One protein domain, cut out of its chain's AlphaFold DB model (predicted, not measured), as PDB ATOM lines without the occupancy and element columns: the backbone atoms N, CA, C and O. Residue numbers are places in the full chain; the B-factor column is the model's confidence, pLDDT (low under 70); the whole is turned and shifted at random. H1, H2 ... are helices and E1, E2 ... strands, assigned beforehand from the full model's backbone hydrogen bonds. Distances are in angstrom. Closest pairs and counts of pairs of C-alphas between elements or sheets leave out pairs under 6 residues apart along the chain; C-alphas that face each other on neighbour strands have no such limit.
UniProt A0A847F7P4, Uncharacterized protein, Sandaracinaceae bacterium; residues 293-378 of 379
ATOM      1  N   GLU A 293      46.695 135.136  83.631       87.25
ATOM      2  CA  GLU A 293      45.594 135.929  84.175       87.25
ATOM      3  C   GLU A 293      46.141 137.241  84.756       87.25
ATOM      4  O   GLU A 293      47.121 137.202  85.501       87.25
ATOM      5  N   PRO A 294      45.561 138.402  84.402       90.31
ATOM      6  CA  PRO A 294      45.955 139.674  84.991       90.31
ATOM      7  C   PRO A 294      45.345 139.848  86.391       90.31
ATOM      8  O   PRO A 294      44.144 139.660  86.580       90.31
ATOM      9  N   GLU A 295      46.156 140.291  87.347       87.44
ATOM     10  CA  GLU A 295      45.751 140.693  88.694       87.44
ATOM     11  C   GLU A 295      46.414 142.036  89.041       87.44
ATOM     12  O   GLU A 295      47.568 142.115  89.465       87.44
ATOM     13  N   GLY A 296      45.689 143.135  88.813       87.31
ATOM     14  CA  GLY A 296      46.248 144.479  88.964       87.31
ATOM     15  C   GLY A 296      47.414 144.712  87.996       87.31
ATOM     16  O   GLY A 296      47.225 144.652  86.785       87.31
ATOM     17  N   ALA A 297      48.606 144.989  88.533       88.56
ATOM     18  CA  ALA A 297      49.836 145.157  87.752       88.56
ATOM     19  C   ALA A 297      50.593 143.835  87.501       88.56
ATOM     20  O   ALA A 297      51.659 143.844  86.884       88.56
ATOM     21  N   LEU A 298      50.083 142.704  87.997       92.25
ATOM     22  CA  LEU A 298      50.708 141.390  87.865       92.25
ATOM     23  C   LEU A 298      50.011 140.550  86.796       92.25
ATOM     24  O   LEU A 298      48.817 140.686  86.545       92.25
ATOM     25  N   TYR A 299      50.765 139.620  86.230       93.38
ATOM     26  CA  TYR A 299      50.250 138.457  85.527       93.38
ATOM     27  C   TYR A 299      50.685 137.212  86.286       93.38
ATOM     28  O   TYR A 299      51.871 137.058  86.583       93.38
ATOM     29  N   HIS A 300      49.755 136.302  86.566       91.38
ATOM     30  CA  HIS A 300      50.088 135.002  87.143       91.38
ATOM     31  C   HIS A 300      49.756 133.857  86.197       91.38
ATOM     32  O   HIS A 300      48.784 133.880  85.440       91.38
ATOM     33  N   LEU A 301      50.578 132.818  86.286       86.44
ATOM     34  CA  LEU A 301      50.334 131.504  85.721       86.44
ATOM     35  C   LEU A 301      50.277 130.508  86.881       86.44
ATOM     36  O   LEU A 301      51.284 130.261  87.545       86.44
ATOM     37  N   ALA A 302      49.087 129.962  87.124       80.38
ATOM     38  CA  ALA A 302      48.814 129.047  88.232       80.38
ATOM     39  C   ALA A 302      47.870 127.923  87.778       80.38
ATOM     40  O   ALA A 302      46.737 127.796  88.247       80.38
ATOM     41  N   SER A 303      48.321 127.112  86.820       74.25
ATOM     42  CA  SER A 303      47.566 125.949  86.349       74.25
ATOM     43  C   SER A 303      47.524 124.806  87.373       74.25
ATOM     44  O   SER A 303      46.644 123.946  87.272       74.25
ATOM     45  N   ARG A 304      48.424 124.837  88.371       72.69
ATOM     46  CA  ARG A 304      48.521 123.900  89.508       72.69
ATOM     47  C   ARG A 304      48.777 122.450  89.096       72.69
ATOM     48  O   ARG A 304      48.302 121.517  89.742       72.69
ATOM     49  N   ASP A 305      49.508 122.258  88.003       72.38
ATOM     50  CA  ASP A 305      49.917 120.941  87.503       72.38
ATOM     51  C   ASP A 305      51.352 120.556  87.903       72.38
ATOM     52  O   ASP A 305      51.906 119.573  87.414       72.38
ATOM     53  N   GLY A 306      51.973 121.325  88.795       77.31
ATOM     54  CA  GLY A 306      53.349 121.161  89.237       77.31
ATOM     55  C   GLY A 306      54.383 121.766  88.292       77.31
ATOM     56  O   GLY A 306      55.569 121.712  88.612       77.31
ATOM     57  N   LEU A 307      54.005 122.293  87.130       84.81
ATOM     58  CA  LEU A 307      54.958 122.643  86.072       84.81
ATOM     59  C   LEU A 307      54.949 124.129  85.707       84.81
ATOM     60  O   LEU A 307      55.667 124.526  84.792       84.81
ATOM     61  N   ASP A 308      54.185 124.960  86.416       88.06
ATOM     62  CA  ASP A 308      54.036 126.386  86.099       88.06
ATOM     63  C   ASP A 308      55.359 127.142  86.157       88.06
ATOM     64  O   ASP A 308      55.689 127.860  85.216       88.06
ATOM     65  N   ALA A 309      56.170 126.905  87.192       91.00
ATOM     66  CA  ALA A 309      57.508 127.484  87.260       91.00
ATOM     67  C   ALA A 309      58.387 127.002  86.093       91.00
ATOM     68  O   ALA A 309      59.065 127.801  85.453       91.00
ATOM     69  N   SER A 310      58.335 125.706  85.761       92.06
ATOM     70  CA  SER A 310      59.130 125.122  84.672       92.06
ATOM     71  C   SER A 310      58.816 125.719  83.304       92.06
ATOM     72  O   SER A 310      59.666 125.672  82.420       92.06
ATOM     73  N   ARG A 311      57.623 126.296  83.106       91.50
ATOM     74  CA  ARG A 311      57.249 126.947  81.839       91.50
ATOM     75  C   ARG A 311      58.098 128.170  81.526       91.50
ATOM     76  O   ARG A 311      58.164 128.551  80.363       91.50
ATOM     77  N   LEU A 312      58.814 128.711  82.512       91.44
ATOM     78  CA  LEU A 312      59.843 129.727  82.301       91.44
ATOM     79  C   LEU A 312      60.969 129.266  81.357       91.44
ATOM     80  O   LEU A 312      61.595 130.095  80.706       91.44
ATOM     81  N   LEU A 313      61.188 127.953  81.239       90.25
ATOM     82  CA  LEU A 313      62.149 127.358  80.307       90.25
ATOM     83  C   LEU A 313      61.663 127.374  78.844       90.25
ATOM     84  O   LEU A 313      62.423 127.018  77.947       90.25
ATOM     85  N   LEU A 314      60.394 127.720  78.583       89.06
ATOM     86  CA  LEU A 314      59.808 127.670  77.243       89.06
ATOM     87  C   LEU A 314      59.941 129.019  76.513       89.06
ATOM     88  O   LEU A 314      59.337 130.002  76.955       89.06
ATOM     89  N   PRO A 315      60.551 129.060  75.311       86.56
ATOM     90  CA  PRO A 315      60.621 130.280  74.492       86.56
ATOM     91  C   PRO A 315      59.248 130.846  74.102       86.56
ATOM     92  O   PRO A 315      59.085 132.018  73.771       86.56
ATOM     93  N   ARG A 316      58.211 130.003  74.089       86.00
ATOM     94  CA  ARG A 316      56.844 130.444  73.814       86.00
ATOM     95  C   ARG A 316      56.270 131.300  74.946       86.00
ATOM     96  O   ARG A 316      55.612 132.291  74.644       86.00
ATOM     97  N   LEU A 317      56.509 130.939  76.211       88.12
ATOM     98  CA  LEU A 317      56.030 131.740  77.342       88.12
ATOM     99  C   LEU A 317      56.656 133.137  77.303       88.12
ATOM    100  O   LEU A 317      55.962 134.113  77.558       88.12
ATOM    101  N   GLN A 318      57.933 133.223  76.932       85.81
ATOM    102  CA  GLN A 318      58.650 134.491  76.811       85.81
ATOM    103  C   GLN A 318      57.949 135.443  75.834       85.81
ATOM    104  O   GLN A 318      57.511 136.519  76.234       85.81
ATOM    105  N   ARG A 319      57.689 134.973  74.606       86.94
ATOM    106  CA  ARG A 319      56.941 135.730  73.587       86.94
ATOM    107  C   ARG A 319      55.535 136.124  74.041       86.94
ATOM    108  O   ARG A 319      55.055 137.208  73.715       86.94
ATOM    109  N   GLU A 320      54.845 135.250  74.777       89.00
ATOM    110  CA  GLU A 320      53.517 135.569  75.313       89.00
ATOM    111  C   GLU A 320      53.571 136.666  76.386       89.00
ATOM    112  O   GLU A 320      52.718 137.555  76.378       89.00
ATOM    113  N   LEU A 321      54.568 136.640  77.273       89.81
ATOM    114  CA  LEU A 321      54.764 137.673  78.290       89.81
ATOM    115  C   LEU A 321      55.134 139.018  77.660       89.81
ATOM    116  O   LEU A 321      54.491 140.017  77.977       89.81
ATOM    117  N   GLU A 322      56.079 139.039  76.720       89.31
ATOM    118  CA  GLU A 322      56.467 140.247  75.974       89.31
ATOM    119  C   GLU A 322      55.263 140.874  75.260       89.31
ATOM    120  O   GLU A 322      55.029 142.077  75.361       89.31
ATOM    121  N   SER A 323      54.424 140.053  74.615       88.94
ATOM    122  CA  SER A 323      53.229 140.540  73.909       88.94
ATOM    123  C   SER A 323      52.168 141.169  74.820       88.94
ATOM    124  O   SER A 323      51.354 141.966  74.353       88.94
ATOM    125  N   ARG A 324      52.141 140.795  76.106       89.00
ATOM    126  CA  ARG A 324      51.126 141.239  77.077       89.00
ATOM    127  C   ARG A 324      51.616 142.366  77.977       89.00
ATOM    128  O   ARG A 324      50.812 143.212  78.353       89.00
ATOM    129  N   ILE A 325      52.893 142.346  78.347       89.19
ATOM    130  CA  ILE A 325      53.490 143.243  79.344       89.19
ATOM    131  C   ILE A 325      54.287 144.365  78.666       89.19
ATOM    132  O   ILE A 325      54.228 145.507  79.122       89.19
ATOM    133  N   GLY A 326      54.991 144.064  77.570       84.12
ATOM    134  CA  GLY A 326      55.870 144.989  76.852       84.12
ATOM    135  C   GLY A 326      57.322 144.506  76.794       84.12
ATOM    136  O   GLY A 326      57.615 143.352  77.086       84.12
ATOM    137  N   GLU A 327      58.234 145.404  76.414       75.81
ATOM    138  CA  GLU A 327      59.653 145.081  76.167       75.81
ATOM    139  C   GLU A 327      60.441 144.732  77.440       75.81
ATOM    140  O   GLU A 327      61.363 143.926  77.392       75.81
ATOM    141  N   ILE A 328      60.086 145.323  78.587       83.56
ATOM    142  CA  ILE A 328      60.729 145.026  79.872       83.56
ATOM    143  C   ILE A 328      59.782 144.164  80.697       83.56
ATOM    144  O   ILE A 328      58.797 144.654  81.256       83.56
ATOM    145  N   VAL A 329      60.111 142.879  80.788       90.25
ATOM    146  CA  VAL A 329      59.360 141.907  81.578       90.25
ATOM    147  C   VAL A 329      60.207 141.442  82.753       90.25
ATOM    148  O   VAL A 329      61.296 140.892  82.585       90.25
ATOM    149  N   PHE A 330      59.670 141.615  83.953       94.06
ATOM    150  CA  PHE A 330      60.180 140.979  85.155       94.06
ATOM    151  C   PHE A 330      59.359 139.731  85.465       94.06
ATOM    152  O   PHE A 330      58.139 139.729  85.293       94.06
ATOM    153  N   VAL A 331      60.017 138.681  85.947       95.12
ATOM    154  CA  VAL A 331      59.388 137.416  86.332       95.12
ATOM    155  C   VAL A 331      59.900 136.914  87.676       95.12
ATOM    156  O   VAL A 331      61.041 137.167  88.064       95.12
ATOM    157  N   GLY A 332      59.062 136.161  88.378       94.44
ATOM    158  CA  GLY A 332      59.410 135.488  89.620       94.44
ATOM    159  C   GLY A 332      58.761 134.113  89.717       94.44
ATOM    160  O   GLY A 332      57.644 133.893  89.249       94.44
ATOM    161  N   VAL A 333      59.480 133.178  90.336       94.69
ATOM    162  CA  VAL A 333      59.068 131.775  90.506       94.69
ATOM    163  C   VAL A 333      59.158 131.385  91.987       94.69
ATOM    164  O   VAL A 333      60.094 130.698  92.401       94.69
ATOM    165  N   PRO A 334      58.200 131.832  92.821       93.00
ATOM    166  CA  PRO A 334      58.235 131.595  94.265       93.00
ATOM    167  C   PRO A 334      58.122 130.112  94.633       93.00
ATOM    168  O   PRO A 334      58.750 129.668  95.594       93.00
ATOM    169  N   HIS A 335      57.358 129.321  93.869       90.62
ATOM    170  CA  HIS A 335      57.242 127.870  94.035       90.62
ATOM    171  C   HIS A 335      56.779 127.185  92.742       90.62
ATOM    172  O   HIS A 335      56.426 127.831  91.763       90.62
ATOM    173  N   ARG A 336      56.742 125.847  92.739       87.81
ATOM    174  CA  ARG A 336      56.529 125.020  91.529       87.81
ATOM    175  C   ARG A 336      55.234 125.273  90.733       87.81
ATOM    176  O   ARG A 336      55.184 124.954  89.551       87.81
ATOM    177  N   ASP A 337      54.201 125.785  91.397       86.62
ATOM    178  CA  ASP A 337      52.818 125.912  90.902       86.62
ATOM    179  C   ASP A 337      52.436 127.384  90.668       86.62
ATOM    180  O   ASP A 337      51.256 127.718  90.579       86.62
ATOM    181  N   LEU A 338      53.428 128.280  90.656       89.81
ATOM    182  CA  LEU A 338      53.205 129.705  90.490       89.81
ATOM    183  C   LEU A 338      54.368 130.348  89.741       89.81
ATOM    184  O   LEU A 338      55.522 130.273  90.162       89.81
ATOM    185  N   LEU A 339      54.023 131.032  88.658       93.44
ATOM    186  CA  LEU A 339      54.889 131.981  87.981       93.44
ATOM    187  C   LEU A 339      54.193 133.340  87.974       93.44
ATOM    188  O   LEU A 339      53.010 133.432  87.648       93.44
ATOM    189  N   LEU A 340      54.929 134.376  88.361       95.31
ATOM    190  CA  LEU A 340      54.472 135.762  88.393       95.31
ATOM    191  C   LEU A 340      55.281 136.581  87.392       95.31
ATOM    192  O   LEU A 340      56.477 136.344  87.231       95.31
ATOM    193  N   ALA A 341      54.642 137.553  86.750       95.56
ATOM    194  CA  ALA A 341      55.290 138.479  85.835       95.56
ATOM    195  C   ALA A 341      54.699 139.890  85.939       95.56
ATOM    196  O   ALA A 341      53.522 140.051  86.260       95.56
ATOM    197  N   SER A 342      55.505 140.915  85.670       95.06
ATOM    198  CA  SER A 342      55.070 142.316  85.648       95.06
ATOM    199  C   SER A 342      56.064 143.197  84.890       95.06
ATOM    200  O   SER A 342      57.223 142.824  84.723       95.06
ATOM    201  N   SER A 343      55.628 144.383  84.470       93.25
ATOM    202  CA  SER A 343      56.519 145.484  84.079       93.25
ATOM    203  C   SER A 343      56.968 146.328  85.280       93.25
ATOM    204  O   SER A 343      57.949 147.061  85.177       93.25
ATOM    205  N   ASP A 344      56.294 146.208  86.430       92.81
ATOM    206  CA  ASP A 344      56.657 146.870  87.683       92.81
ATOM    207  C   ASP A 344      57.404 145.897  88.602       92.81
ATOM    208  O   ASP A 344      56.832 144.986  89.214       92.81
ATOM    209  N   ARG A 345      58.716 146.109  88.708       92.75
ATOM    210  CA  ARG A 345      59.596 145.296  89.546       92.75
ATOM    211  C   ARG A 345      59.223 145.359  91.027       92.75
ATOM    212  O   ARG A 345      59.224 144.319  91.674       92.75
ATOM    213  N   CYS A 346      58.899 146.536  91.559       92.12
ATOM    214  CA  CYS A 346      58.639 146.715  92.989       92.12
ATOM    215  C   CYS A 346      57.384 145.947  93.419       92.12
ATOM    216  O   CYS A 346      57.370 145.287  94.460       92.12
ATOM    217  N   VAL A 347      56.331 146.004  92.594       93.38
ATOM    218  CA  VAL A 347      55.094 145.249  92.843       93.38
ATOM    219  C   VAL A 347      55.354 143.744  92.763       93.38
ATOM    220  O   VAL A 347      54.870 142.985  93.608       93.38
ATOM    221  N   LEU A 348      56.151 143.307  91.785       95.12
ATOM    222  CA  LEU A 348      56.500 141.900  91.621       95.12
ATOM    223  C   LEU A 348      57.349 141.363  92.779       95.12
ATOM    224  O   LEU A 348      57.054 140.281  93.277       95.12
ATOM    225  N   GLU A 349      58.364 142.099  93.235       95.25
ATOM    226  CA  GLU A 349      59.227 141.698  94.356       95.25
ATOM    227  C   GLU A 349      58.410 141.427  95.624       95.25
ATOM    228  O   GLU A 349      58.550 140.369  96.240       95.25
ATOM    229  N   ALA A 350      57.489 142.331  95.971       92.38
ATOM    230  CA  ALA A 350      56.616 142.157  97.129       92.38
ATOM    231  C   ALA A 350      55.717 140.911  97.001       92.38
ATOM    232  O   ALA A 350      55.529 140.164  97.970       92.38
ATOM    233  N   ALA A 351      55.173 140.661  95.807       94.00
ATOM    234  CA  ALA A 351      54.312 139.511  95.546       94.00
ATOM    235  C   ALA A 351      55.081 138.180  95.583       94.00
ATOM    236  O   ALA A 351      54.608 137.208  96.180       94.00
ATOM    237  N   VAL A 352      56.276 138.141  94.986       95.44
ATOM    238  CA  VAL A 352      57.153 136.964  94.964       95.44
ATOM    239  C   VAL A 352      57.609 136.611  96.374       95.44
ATOM    240  O   VAL A 352      57.472 135.455  96.769       95.44
ATOM    241  N   GLU A 353      58.067 137.585  97.163       94.00
ATOM    242  CA  GLU A 353      58.488 137.356  98.549       94.00
ATOM    243  C   GLU A 353      57.327 136.815  99.398       94.00
ATOM    244  O   GLU A 353      57.452 135.788 100.071       94.00
ATOM    245  N   SER A 354      56.145 137.433  99.297       92.19
ATOM    246  CA  SER A 354      54.948 136.977 100.011       92.19
ATOM    247  C   SER A 354      54.537 135.545  99.642       92.19
ATOM    248  O   SER A 354      54.088 134.773 100.497       92.19
ATOM    249  N   ALA A 355      54.648 135.172  98.366       91.75
ATOM    250  CA  ALA A 355      54.340 133.823  97.904       91.75
ATOM    251  C   ALA A 355      55.418 132.809  98.321       91.75
ATOM    252  O   ALA A 355      55.080 131.699  98.730       91.75
ATOM    253  N   TYR A 356      56.694 133.194  98.271       92.44
ATOM    254  CA  TYR A 356      57.833 132.365  98.660       92.44
ATOM    255  C   TYR A 356      57.760 131.962 100.138       92.44
ATOM    256  O   TYR A 356      57.864 130.778 100.453       92.44
ATOM    257  N   GLN A 357      57.483 132.915 101.035       90.75
ATOM    258  CA  GLN A 357      57.389 132.656 102.480       90.75
ATOM    259  C   GLN A 357      56.237 131.714 102.860       90.75
ATOM    260  O   GLN A 357      56.312 130.998 103.855       90.75
ATOM    261  N   ARG A 358      55.161 131.698 102.066       86.75
ATOM    262  CA  ARG A 358      53.988 130.840 102.297       86.75
ATOM    263  C   ARG A 358      54.090 129.476 101.613       86.75
ATOM    264  O   ARG A 358      53.229 128.624 101.833       86.75
ATOM    265  N   ALA A 359      55.090 129.264 100.760       83.06
ATOM    266  CA  ALA A 359      55.182 128.059  99.954       83.06
ATOM    267  C   ALA A 359      55.725 126.865 100.764       83.06
ATOM    268  O   ALA A 359      56.764 126.983 101.409       83.06
ATOM    269  N   PRO A 360      55.108 125.670 100.663       72.44
ATOM    270  CA  PRO A 360      55.624 124.463 101.316       72.44
ATOM    271  C   PRO A 360      56.950 123.980 100.704       72.44
ATOM    272  O   PRO A 360      57.769 123.363 101.379       72.44
ATOM    273  N   HIS A 361      57.161 124.257  99.414       78.81
ATOM    274  CA  HIS A 361      58.375 123.919  98.670       78.81
ATOM    275  C   HIS A 361      58.832 125.147  97.868       78.81
ATOM    276  O   HIS A 361      58.498 125.257  96.681       78.81
ATOM    277  N   PRO A 362      59.517 126.097  98.525       89.44
ATOM    278  CA  PRO A 362      59.937 127.341  97.897       89.44
ATOM    279  C   PRO A 362      61.028 127.104  96.839       89.44
ATOM    280  O   PRO A 362      61.877 126.226  97.001       89.44
ATOM    281  N   ILE A 363      60.997 127.888  95.757       92.62
ATOM    282  CA  ILE A 363      62.011 127.871  94.689       92.62
ATOM    283  C   ILE A 363      62.909 129.105  94.804       92.62
ATOM    284  O   ILE A 363      64.082 128.966  95.124       92.62
ATOM    285  N   SER A 364      62.388 130.311  94.573       93.12
ATOM    286  CA  SER A 364      63.199 131.534  94.594       93.12
ATOM    287  C   SER A 364      62.369 132.743  95.006       93.12
ATOM    288  O   SER A 364      61.300 132.965  94.446       93.12
ATOM    289  N   SER A 365      62.892 133.561  95.921       93.31
ATOM    290  CA  SER A 365      62.342 134.890  96.218       93.31
ATOM    291  C   SER A 365      62.848 135.983  95.270       93.31
ATOM    292  O   SER A 365      62.329 137.094  95.265       93.31
ATOM    293  N   ALA A 366      63.863 135.691  94.452       92.81
ATOM    294  CA  ALA A 366      64.422 136.663  93.523       92.81
ATOM    295  C   ALA A 366      63.501 136.931  92.321       92.81
ATOM    296  O   ALA A 366      62.759 136.052  91.868       92.81
ATOM    297  N   VAL A 367      63.629 138.146  91.786       93.56
ATOM    298  CA  VAL A 367      63.032 138.589  90.525       93.56
ATOM    299  C   VAL A 367      64.093 138.593  89.431       93.56
ATOM    300  O   VAL A 367      65.261 138.920  89.658       93.56
ATOM    301  N   TYR A 368      63.674 138.227  88.228       92.19
ATOM    302  CA  TYR A 368      64.532 138.102  87.065       92.19
ATOM    303  C   TYR A 368      63.994 138.961  85.928       92.19
ATOM    304  O   TYR A 368      62.787 139.050  85.727       92.19
ATOM    305  N   THR A 369      64.891 139.579  85.172       90.50
ATOM    306  CA  THR A 369      64.570 140.246  83.916       90.50
ATOM    307  C   THR A 369      64.624 139.226  82.791       90.50
ATOM    308  O   THR A 369      65.608 138.492  82.643       90.50
ATOM    309  N   LEU A 370      63.555 139.186  82.007       83.69
ATOM    310  CA  LEU A 370      63.485 138.409  80.787       83.69
ATOM    311  C   LEU A 370      64.157 139.202  79.656       83.69
ATOM    312  O   LEU A 370      63.771 140.335  79.387       83.69
ATOM    313  N   THR A 371      65.185 138.627  79.033       72.38
ATOM    314  CA  THR A 371      65.853 139.178  77.839       72.38
ATOM    315  C   THR A 371      65.790 138.159  76.703       72.38
ATOM    316  O   THR A 371      65.622 136.975  76.998       72.38
ATOM    317  N   GLU A 372      65.956 138.608  75.450       57.38
ATOM    318  CA  GLU A 372      65.718 137.836  74.206       57.38
ATOM    319  C   GLU A 372      66.259 136.390  74.213       57.38
ATOM    320  O   GLU A 372      65.651 135.533  73.586       57.38
ATOM    321  N   ASP A 373      67.328 136.091  74.968       51.50
ATOM    322  CA  ASP A 373      67.886 134.733  75.095       51.50
ATOM    323  C   ASP A 373      68.242 134.300  76.534       51.50
ATOM    324  O   ASP A 373      68.775 133.203  76.739       51.50
ATOM    325  N   ARG A 374      68.028 135.141  77.562       62.44
ATOM    326  CA  ARG A 374      68.515 134.864  78.932       62.44
ATOM    327  C   ARG A 374      67.613 135.414  80.031       62.44
ATOM    328  O   ARG A 374      67.047 136.500  79.922       62.44
ATOM    329  N   LEU A 375      67.575 134.689  81.148       72.75
ATOM    330  CA  LEU A 375      67.131 135.214  82.436       72.75
ATOM    331  C   LEU A 375      68.325 135.769  83.199       72.75
ATOM    332  O   LEU A 375      69.246 135.035  83.554       72.75
ATOM    333  N   ALA A 376      68.291 137.069  83.464       70.12
ATOM    334  CA  ALA A 376      69.248 137.726  84.340       70.12
ATOM    335  C   ALA A 376      68.552 138.083  85.650       70.12
ATOM    336  O   ALA A 376      67.414 138.548  85.645       70.12
ATOM    337  N   ARG A 377      69.214 137.877  86.790       64.94
ATOM    338  CA  ARG A 377      68.688 138.353  88.073       64.94
ATOM    339  C   ARG A 377      68.593 139.880  88.020       64.94
ATOM    340  O   ARG A 377      69.567 140.529  87.643       64.94
ATOM    341  N   ALA A 378      67.434 140.436  88.360       55.88
ATOM    342  CA  ALA A 378      67.267 141.881  88.405       55.88
ATOM    343  C   ALA A 378      68.094 142.418  89.588       55.88
ATOM    344  O   ALA A 378      67.876 141.994  90.724       55.88
TER     345      ALA A 378
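This is residues 293 to 378 of the 379 residues of an uncharacterized protein of Sandaracinaceae bacterium (UniProt A0A847F7P4). A strongly twisted sheet of six strands is the core, with the long helix H3 over one face and the short H1 over the other, next to H2. The 86 printed residues include E1 E2 H1 H2 E3 E4 H3 E5 E6, three named helices and six named strands, class mixed. The sheet, antiparallel throughout, has order E1 E2 E4 E3 E5 E6. The whole is compact, radius of gyration of the C-alphas 11.5 A, spanning 32 by 26 by 23 A.

Start at the hairpin of E3, residues 329 to 335, and E4, residues 338 to 342; N 332 and O 340, 2.8 A, are within hydrogen-bond range. The antiparallel neighbour of E4 on from E3 is E2, residues 298 to 301, with N 299 and O 341 at 2.8 A; the neighbour of E2 in turn is edge strand E1, residues 293 to 295, with N 295 and O 298 at 2.8 A. The other antiparallel neighbour of E3 is E5, residues 367 to 371, with N 331 and O 368 at 2.8 A; the neighbour of E5 in turn is edge strand E6, residues 374 to 377, with N 369 and O 376 at 2.8 A. H3, residues 345 to 358, runs along the strands at a height over the sheet of 8.2 A; its closest C-alphas with E3 are Tyr 356 and Pro 334, 4.5 A. H1, residues 309 to 313, is over E3 on the opposite face, height 7.4 A. H2, residues 315 to 325, is only just at the sheet's level, 3.7 A. Each O i to N i+4 pair is within range in H2, 9 of 10 in H3, and 0 of 1 in H1, where 2 of 2 O i to N i+3 pairs are.

Find C-alpha 345 at (59.596, 145.296, 89.546); from there H3 runs 20.1 A to C-alpha 358 at (53.988, 130.840, 102.297). E3 runs 18.9 A, H2 15.6 A.

The printed part has no cut and no long link. Mean pLDDT of the printed part is 86.7; residues 372 to 374 and 377 to 378 are under 70.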